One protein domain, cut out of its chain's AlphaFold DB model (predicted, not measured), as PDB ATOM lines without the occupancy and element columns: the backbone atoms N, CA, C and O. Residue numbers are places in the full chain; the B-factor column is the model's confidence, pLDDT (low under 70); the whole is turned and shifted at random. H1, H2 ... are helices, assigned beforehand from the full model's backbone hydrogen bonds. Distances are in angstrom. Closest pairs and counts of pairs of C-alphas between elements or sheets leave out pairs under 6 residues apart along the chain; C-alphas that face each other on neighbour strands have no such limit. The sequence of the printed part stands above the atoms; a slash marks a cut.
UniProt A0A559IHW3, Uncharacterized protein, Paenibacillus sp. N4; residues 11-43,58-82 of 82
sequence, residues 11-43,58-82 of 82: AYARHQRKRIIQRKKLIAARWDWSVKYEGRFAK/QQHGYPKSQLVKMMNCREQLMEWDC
ATOM      1  N   ALA A  11     -14.167 -22.293  29.624       86.69
ATOM      2  CA  ALA A  11     -14.665 -21.506  30.756       86.69
ATOM      3  C   ALA A  11     -16.169 -21.728  31.018       86.69
ATOM      4  O   ALA A  11     -16.570 -21.994  32.153       86.69
ATOM      5  N   TYR A  12     -16.992 -21.728  29.964       85.94
ATOM      6  CA  TYR A  12     -18.428 -22.002  30.061       85.94
ATOM      7  C   TYR A  12     -18.699 -23.426  30.557       85.94
ATOM      8  O   TYR A  12     -19.537 -23.631  31.435       85.94
ATOM      9  N   ALA A  13     -17.957 -24.418  30.055       83.56
ATOM     10  CA  ALA A  13     -18.094 -25.803  30.508       83.56
ATOM     11  C   ALA A  13     -17.751 -25.962  32.004       83.56
ATOM     12  O   ALA A  13     -18.487 -26.627  32.739       83.56
ATOM     13  N   ARG A  14     -16.681 -25.305  32.483       87.31
ATOM     14  CA  ARG A  14     -16.315 -25.273  33.914       87.31
ATOM     15  C   ARG A  14     -17.406 -24.613  34.757       87.31
ATOM     16  O   ARG A  14     -17.794 -25.169  35.785       87.31
ATOM     17  N   HIS A  15     -17.934 -23.477  34.302       88.38
ATOM     18  CA  HIS A  15     -19.023 -22.778  34.981       88.38
ATOM     19  C   HIS A  15     -20.283 -23.653  35.085       88.38
ATOM     20  O   HIS A  15     -20.818 -23.829  36.181       88.38
ATOM     21  N   GLN A  16     -20.720 -24.279  33.985       85.44
ATOM     22  CA  GLN A  16     -21.878 -25.182  34.006       85.44
ATOM     23  C   GLN A  16     -21.654 -26.379  34.937       85.44
ATOM     24  O   GLN A  16     -22.554 -26.743  35.695       85.44
ATOM     25  N   ARG A  17     -20.446 -26.958  34.944       86.75
ATOM     26  CA  ARG A  17     -20.090 -28.041  35.871       86.75
ATOM     27  C   ARG A  17     -20.207 -27.588  37.330       86.75
ATOM     28  O   ARG A  17     -20.850 -28.282  38.116       86.75
ATOM     29  N   LYS A  18     -19.660 -26.417  37.679       89.38
ATOM     30  CA  LYS A  18     -19.752 -25.838  39.033       89.38
ATOM     31  C   LYS A  18     -21.208 -25.614  39.449       89.38
ATOM     32  O   LYS A  18     -21.609 -26.069  40.519       89.38
ATOM     33  N   ARG A  19     -22.016 -25.016  38.569       87.69
ATOM     34  CA  ARG A  19     -23.452 -24.783  38.795       87.69
ATOM     35  C   ARG A  19     -24.214 -26.085  39.076       87.69
ATOM     36  O   ARG A  19     -25.030 -26.139  39.995       87.69
ATOM     37  N   ILE A  20     -23.960 -27.140  38.297       85.50
ATOM     38  CA  ILE A  20     -24.616 -28.447  38.478       85.50
ATOM     39  C   ILE A  20     -24.223 -29.078  39.820       85.50
ATOM     40  O   ILE A  20     -25.102 -29.574  40.526       85.50
ATOM     41  N   ILE A  21     -22.936 -29.039  40.178       87.19
ATOM     42  CA  ILE A  21     -22.438 -29.574  41.453       87.19
ATOM     43  C   ILE A  21     -23.088 -28.841  42.629       87.19
ATOM     44  O   ILE A  21     -23.640 -29.495  43.507       87.19
ATOM     45  N   GLN A  22     -23.100 -27.505  42.617       87.50
ATOM     46  CA  GLN A  22     -23.711 -26.697  43.682       87.50
ATOM     47  C   GLN A  22     -25.195 -27.023  43.869       87.50
ATOM     48  O   GLN A  22     -25.634 -27.295  44.985       87.50
ATOM     49  N   ARG A  23     -25.964 -27.096  42.776       84.94
ATOM     50  CA  ARG A  23     -27.379 -27.485  42.847       84.94
ATOM     51  C   ARG A  23     -27.560 -28.871  43.468       84.94
ATOM     52  O   ARG A  23     -28.467 -29.064  44.270       84.94
ATOM     53  N   LYS A  24     -26.738 -29.846  43.078       83.69
ATOM     54  CA  LYS A  24     -26.849 -31.219  43.588       83.69
ATOM     55  C   LYS A  24     -26.391 -31.351  45.041       83.69
ATOM     56  O   LYS A  24     -26.981 -32.157  45.744       83.69
ATOM     57  N   LYS A  25     -25.432 -30.539  45.499       86.12
ATOM     58  CA  LYS A  25     -25.068 -30.446  46.922       86.12
ATOM     59  C   LYS A  25     -26.235 -29.967  47.777       86.12
ATOM     60  O   LYS A  25     -26.508 -30.580  48.794       86.12
ATOM     61  N   LEU A  26     -26.941 -28.917  47.346       84.38
ATOM     62  CA  LEU A  26     -28.110 -28.406  48.075       84.38
ATOM     63  C   LEU A  26     -29.220 -29.456  48.186       84.38
ATOM     64  O   LEU A  26     -29.841 -29.590  49.233       84.38
ATOM     65  N   ILE A  27     -29.445 -30.217  47.110       81.56
ATOM     66  CA  ILE A  27     -30.371 -31.351  47.143       81.56
ATOM     67  C   ILE A  27     -29.849 -32.390  48.137       81.56
ATOM     68  O   ILE A  27     -30.558 -32.718  49.070       81.56
ATOM     69  N   ALA A  28     -28.609 -32.858  47.989       84.81
ATOM     70  CA  ALA A  28     -28.037 -33.873  48.869       84.81
ATOM     71  C   ALA A  28     -28.118 -33.484  50.357       84.81
ATOM     72  O   ALA A  28     -28.562 -34.296  51.156       84.81
ATOM     73  N   ALA A  29     -27.811 -32.230  50.702       85.00
ATOM     74  CA  ALA A  29     -27.919 -31.706  52.064       85.00
ATOM     75  C   ALA A  29     -29.356 -31.725  52.607       85.00
ATOM     76  O   ALA A  29     -29.567 -32.070  53.761       85.00
ATOM     77  N   ARG A  30     -30.359 -31.404  51.776       83.88
ATOM     78  CA  ARG A  30     -31.777 -31.482  52.173       83.88
ATOM     79  C   ARG A  30     -32.217 -32.910  52.521       83.88
ATOM     80  O   ARG A  30     -33.143 -33.076  53.301       83.88
ATOM     81  N   TRP A  31     -31.580 -33.913  51.922       81.06
ATOM     82  CA  TRP A  31     -31.935 -35.327  52.072       81.06
ATOM     83  C   TRP A  31     -30.943 -36.108  52.938       81.06
ATOM     84  O   TRP A  31     -30.938 -37.333  52.876       81.06
ATOM     85  N   ASP A  32     -30.067 -35.407  53.664       83.94
ATOM     86  CA  ASP A  32     -28.981 -35.988  54.462       83.94
ATOM     87  C   ASP A  32     -28.115 -37.011  53.692       83.94
ATOM     88  O   ASP A  32     -27.565 -37.979  54.215       83.94
ATOM     89  N   TRP A  33     -27.992 -36.811  52.377       81.00
ATOM     90  CA  TRP A  33     -27.236 -37.707  51.519       81.00
ATOM     91  C   TRP A  33     -25.763 -37.301  51.499       81.00
ATOM     92  O   TRP A  33     -25.356 -36.380  50.782       81.00
ATOM     93  N   SER A  34     -24.938 -38.018  52.259       79.06
ATOM     94  CA  SER A  34     -23.494 -37.795  52.268       79.06
ATOM     95  C   SER A  34     -22.813 -38.449  51.059       79.06
ATOM     96  O   SER A  34     -23.103 -39.575  50.649       79.06
ATOM     97  N   VAL A  35     -21.884 -37.718  50.438       77.94
ATOM     98  CA  VAL A  35     -21.152 -38.194  49.262       77.94
ATOM     99  C   VAL A  35     -19.663 -37.968  49.472       77.94
ATOM    100  O   VAL A  35     -19.224 -36.831  49.601       77.94
ATOM    101  N   LYS A  36     -18.872 -39.049  49.442       81.94
ATOM    102  CA  LYS A  36     -17.423 -39.032  49.732       81.94
ATOM    103  C   LYS A  36     -16.609 -38.054  48.869       81.94
ATOM    104  O   LYS A  36     -15.601 -37.532  49.323       81.94
ATOM    105  N   TYR A  37     -17.030 -37.818  47.623       84.06
ATOM    106  CA  TYR A  37     -16.333 -36.929  46.687       84.06
ATOM    107  C   TYR A  37     -17.315 -36.042  45.924       84.06
ATOM    108  O   TYR A  37     -18.242 -36.538  45.277       84.06
ATOM    109  N   GLU A  38     -17.047 -34.736  45.878       79.81
ATOM    110  CA  GLU A  38     -17.894 -33.768  45.165       79.81
ATOM    111  C   GLU A  38     -17.974 -34.024  43.657       79.81
ATOM    112  O   GLU A  38     -18.992 -33.751  43.016       79.81
ATOM    113  N   GLY A  39     -16.914 -34.599  43.081       78.94
ATOM    114  CA  GLY A  39     -16.860 -34.979  41.671       78.94
ATOM    115  C   GLY A  39     -17.990 -35.928  41.261       78.94
ATOM    116  O   GLY A  39     -18.385 -35.932  40.094       78.94
ATOM    117  N   ARG A  40     -18.588 -36.658  42.213       79.69
ATOM    118  CA  ARG A  40     -19.730 -37.547  41.966       79.69
ATOM    119  C   ARG A  40     -20.983 -36.770  41.526       79.69
ATOM    120  O   ARG A  40     -21.766 -37.274  40.722       79.69
ATOM    121  N   PHE A  41     -21.119 -35.506  41.933       81.12
ATOM    122  CA  PHE A  41     -22.187 -34.619  41.463       81.12
ATOM    123  C   PHE A  41     -21.973 -34.113  40.028       81.12
ATOM    124  O   PHE A  41     -22.941 -33.740  39.360       81.12
ATOM    125  N   ALA A  42     -20.736 -34.131  39.522       80.31
ATOM    126  CA  ALA A  42     -20.418 -33.682  38.165       80.31
ATOM    127  C   ALA A  42     -20.930 -34.630  37.072       80.31
ATOM    128  O   ALA A  42     -21.061 -34.208  35.922       80.31
ATOM    129  N   LYS A  43     -21.217 -35.896  37.418       73.50
ATOM    130  CA  LYS A  43     -21.841 -36.853  36.494       73.50
ATOM    131  C   LYS A  43     -23.150 -36.250  35.977       73.50
ATOM    132  O   LYS A  43     -23.782 -35.485  36.699       73.50
ATOM    133  N   GLN A  58     -42.434 -36.740  35.018       55.66
ATOM    134  CA  GLN A  58     -43.690 -37.486  34.912       55.66
ATOM    135  C   GLN A  58     -44.764 -37.086  35.938       55.66
ATOM    136  O   GLN A  58     -45.929 -37.060  35.564       55.66
ATOM    137  N   GLN A  59     -44.432 -36.773  37.201       58.91
ATOM    138  CA  GLN A  59     -45.481 -36.632  38.234       58.91
ATOM    139  C   GLN A  59     -46.260 -35.304  38.208       58.91
ATOM    140  O   GLN A  59     -47.450 -35.321  38.491       58.91
ATOM    141  N   HIS A  60     -45.644 -34.174  37.836       64.56
ATOM    142  CA  HIS A  60     -46.311 -32.851  37.840       64.56
ATOM    143  C   HIS A  60     -46.716 -32.353  36.442       64.56
ATOM    144  O   HIS A  60     -46.844 -31.151  36.212       64.56
ATOM    145  N   GLY A  61     -46.875 -33.264  35.480       70.81
ATOM    146  CA  GLY A  61     -47.190 -32.928  34.090       70.81
ATOM    147  C   GLY A  61     -45.959 -32.602  33.236       70.81
ATOM    148  O   GLY A  61     -44.847 -33.072  33.491       70.81
ATOM    149  N   TYR A  62     -46.163 -31.833  32.163       72.81
ATOM    150  CA  TYR A  62     -45.124 -31.593  31.164       72.81
ATOM    151  C   TYR A  62     -43.919 -30.832  31.750       72.81
ATOM    152  O   TYR A  62     -44.087 -29.810  32.422       72.81
ATOM    153  N   PRO A  63     -42.671 -31.246  31.445       72.75
ATOM    154  CA  PRO A  63     -41.488 -30.484  31.824       72.75
ATOM    155  C   PRO A  63     -41.585 -29.043  31.312       72.75
ATOM    156  O   PRO A  63     -42.006 -28.828  30.177       72.75
ATOM    157  N   LYS A  64     -41.079 -28.060  32.073       74.81
ATOM    158  CA  LYS A  64     -41.072 -26.635  31.665       74.81
ATOM    159  C   LYS A  64     -40.609 -26.415  30.219       74.81
ATOM    160  O   LYS A  64     -41.159 -25.585  29.511       74.81
ATOM    161  N   SER A  65     -39.609 -27.171  29.756       75.25
ATOM    162  CA  SER A  65     -39.119 -27.077  28.375       75.25
ATOM    163  C   SER A  65     -40.140 -27.503  27.317       75.25
ATOM    164  O   SER A  65     -40.063 -27.021  26.196       75.25
ATOM    165  N   GLN A  66     -41.034 -28.439  27.635       80.38
ATOM    166  CA  GLN A  66     -42.128 -28.836  26.752       80.38
ATOM    167  C   GLN A  66     -43.274 -27.825  26.811       80.38
ATOM    168  O   GLN A  66     -43.738 -27.427  25.754       80.38
ATOM    169  N   LEU A  67     -43.625 -27.310  27.995       84.25
ATOM    170  CA  LEU A  67     -44.618 -26.232  28.124       84.25
ATOM    171  C   LEU A  67     -44.238 -24.987  27.306       84.25
ATOM    172  O   LEU A  67     -45.054 -24.474  26.552       84.25
ATOM    173  N   VAL A  68     -42.976 -24.550  27.387       85.75
ATOM    174  CA  VAL A  68     -42.470 -23.423  26.581       85.75
ATOM    175  C   VAL A  68     -42.562 -23.723  25.082       85.75
ATOM    176  O   VAL A  68     -42.961 -22.864  24.310       85.75
ATOM    177  N   LYS A  69     -42.247 -24.951  24.653       87.00
ATOM    178  CA  LYS A  69     -42.419 -25.339  23.245       87.00
ATOM    179  C   LYS A  69     -43.882 -25.294  22.809       87.00
ATOM    180  O   LYS A  69     -44.152 -24.833  21.711       87.00
ATOM    181  N   MET A  70     -44.798 -25.763  23.654       87.50
ATOM    182  CA  MET A  70     -46.235 -25.741  23.371       87.50
ATOM    183  C   MET A  70     -46.761 -24.306  23.264       87.50
ATOM    184  O   MET A  70     -47.522 -24.027  22.346       87.50
ATOM    185  N   MET A  71     -46.324 -23.393  24.142       89.06
ATOM    186  CA  MET A  71     -46.661 -21.966  24.033       89.06
ATOM    187  C   MET A  71     -46.155 -21.365  22.723       89.06
ATOM    188  O   MET A  71     -46.948 -20.784  21.995       89.06
ATOM    189  N   ASN A  72     -44.880 -21.574  22.387       89.25
ATOM    190  CA  ASN A  72     -44.306 -21.032  21.155       89.25
ATOM    191  C   ASN A  72     -45.007 -21.586  19.902       89.25
ATOM    192  O   ASN A  72     -45.274 -20.838  18.972       89.25
ATOM    193  N   CYS A  73     -45.338 -22.884  19.874       87.50
ATOM    194  CA  CYS A  73     -46.129 -23.464  18.784       87.50
ATOM    195  C   CYS A  73     -47.512 -22.814  18.671       87.50
ATOM    196  O   CYS A  73     -47.987 -22.578  17.566       87.50
ATOM    197  N   ARG A  74     -48.165 -22.537  19.806       88.12
ATOM    198  CA  ARG A  74     -49.485 -21.901  19.829       88.12
ATOM    199  C   ARG A  74     -49.432 -20.461  19.318       88.12
ATOM    200  O   ARG A  74     -50.316 -20.067  18.575       88.12
ATOM    201  N   GLU A  75     -48.407 -19.707  19.701       88.12
ATOM    202  CA  GLU A  75     -48.172 -18.336  19.234       88.12
ATOM    203  C   GLU A  75     -47.955 -18.292  17.715       88.12
ATOM    204  O   GLU A  75     -48.609 -17.518  17.029       88.12
ATOM    205  N   GLN A  76     -47.155 -19.215  17.171       85.75
ATOM    206  CA  GLN A  76     -46.918 -19.317  15.724       85.75
ATOM    207  C   GLN A  76     -48.174 -19.649  14.910       85.75
ATOM    208  O   GLN A  76     -48.325 -19.144  13.804       85.75
ATOM    209  N   LEU A  77     -49.062 -20.505  15.427       83.62
ATOM    210  CA  LEU A  77     -50.337 -20.803  14.763       83.62
ATOM    211  C   LEU A  77     -51.258 -19.575  14.763       83.62
ATOM    212  O   LEU A  77     -51.846 -19.257  13.739       83.62
ATOM    213  N   MET A  78     -51.310 -18.842  15.880       76.88
ATOM    214  CA  MET A  78     -52.090 -17.603  15.989       76.88
ATOM    215  C   MET A  78     -51.567 -16.483  15.076       76.88
ATOM    216  O   MET A  78     -52.364 -15.685  14.597       76.88
ATOM    217  N   GLU A  79     -50.254 -16.409  14.833       74.69
ATOM    218  CA  GLU A  79     -49.663 -15.495  13.841       74.69
ATOM    219  C   GLU A  79     -49.978 -15.897  12.392       74.69
ATOM    220  O   GLU A  79     -49.987 -15.038  11.521       74.69
ATOM    221  N   TRP A  80     -50.204 -17.187  12.123       64.62
ATOM    222  CA  TRP A  80     -50.512 -17.707  10.783       64.62
ATOM    223  C   TRP A  80     -51.991 -17.584  10.398       64.62
ATOM    224  O   TRP A  80     -52.299 -17.489   9.214       64.62
ATOM    225  N   ASP A  81     -52.890 -17.610  11.383       61.47
ATOM    226  CA  ASP A  81     -54.343 -17.519  11.189       61.47
ATOM    227  C   ASP A  81     -54.858 -16.059  11.084       61.47
ATOM    228  O   ASP A  81     -56.072 -15.844  11.037       61.47
ATOM    229  N   CYS A  82     -53.960 -15.062  11.064       51.88
ATOM    230  CA  CYS A  82     -54.257 -13.622  11.033       51.88
ATOM    231  C   CYS A  82     -53.777 -12.967   9.727       51.88
ATOM    232  O   CYS A  82     -52.631 -13.250   9.310       51.88
TER     233      CYS A  82
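AT A GLANCE: This is residues 11 to 43 and 58 to 82 of the 82 residues of an uncharacterized protein of Paenibacillus sp. N4 (UniProt A0A559IHW3). Two separate pieces make an extended, flat outline: in one, a long helix, H1, has the short helix H2 folded back by a loop to pack on its residues 17 to 25; in the other, H3 is a lone helix across a cut, touching no helix. Residues 63 to 69, of which 64 to 69 belong to H3, and residues 71 to 82, of which 71 to 80 belong to H3, stick out free. The printed part has 58 residues with three named helices, H1, H2 and H3 in that order, and no named strand; its class is all helix. The radius of gyration of the C-alphas is 18.6 A, and the spans are 59 by 33 by 14 A.

IN THESE COORDINATES: Find C-alpha 11 at (-14.665, -21.506, 30.756); from there H1, residues 11 to 30, runs 29.2 A to C-alpha 30 at (-31.777, -31.482, 52.173). Read on to H2, residues 38 to 42. After the cut, H3, residues 64 to 80, runs 24.6 A to C-alpha 80 at (-50.512, -17.707, 10.783).

HOW THE PARTS SIT: Look at Ile 21 and Phe 41, whose C-alphas, 5.1 A apart, are the closest of H1 and H2; these helices touch, H1 with residues 17 to 25 alone. H3 is apart from H1 and from H2. In H1 and H3 every O i to N i+4 pair is within hydrogen-bond range; in H2 it is 0 of 1, beside 2 of 2 O i to N i+3 pairs.

THE WHOLE: The two C-alphas farthest apart are those of Lys 36 and Cys 82, 59.2 A. Residues 44 to 57 are not printed, and C-alphas 43 and 58 are 21.9 A apart across this cut, which lies in the link from H2 to H3. The link from H1 to H2 is short, with 7 residues. Check the pLDDT column at residues 58 to 60 and 80 to 82, where the model's confidence is under 70; the mean of the printed part is 80.5.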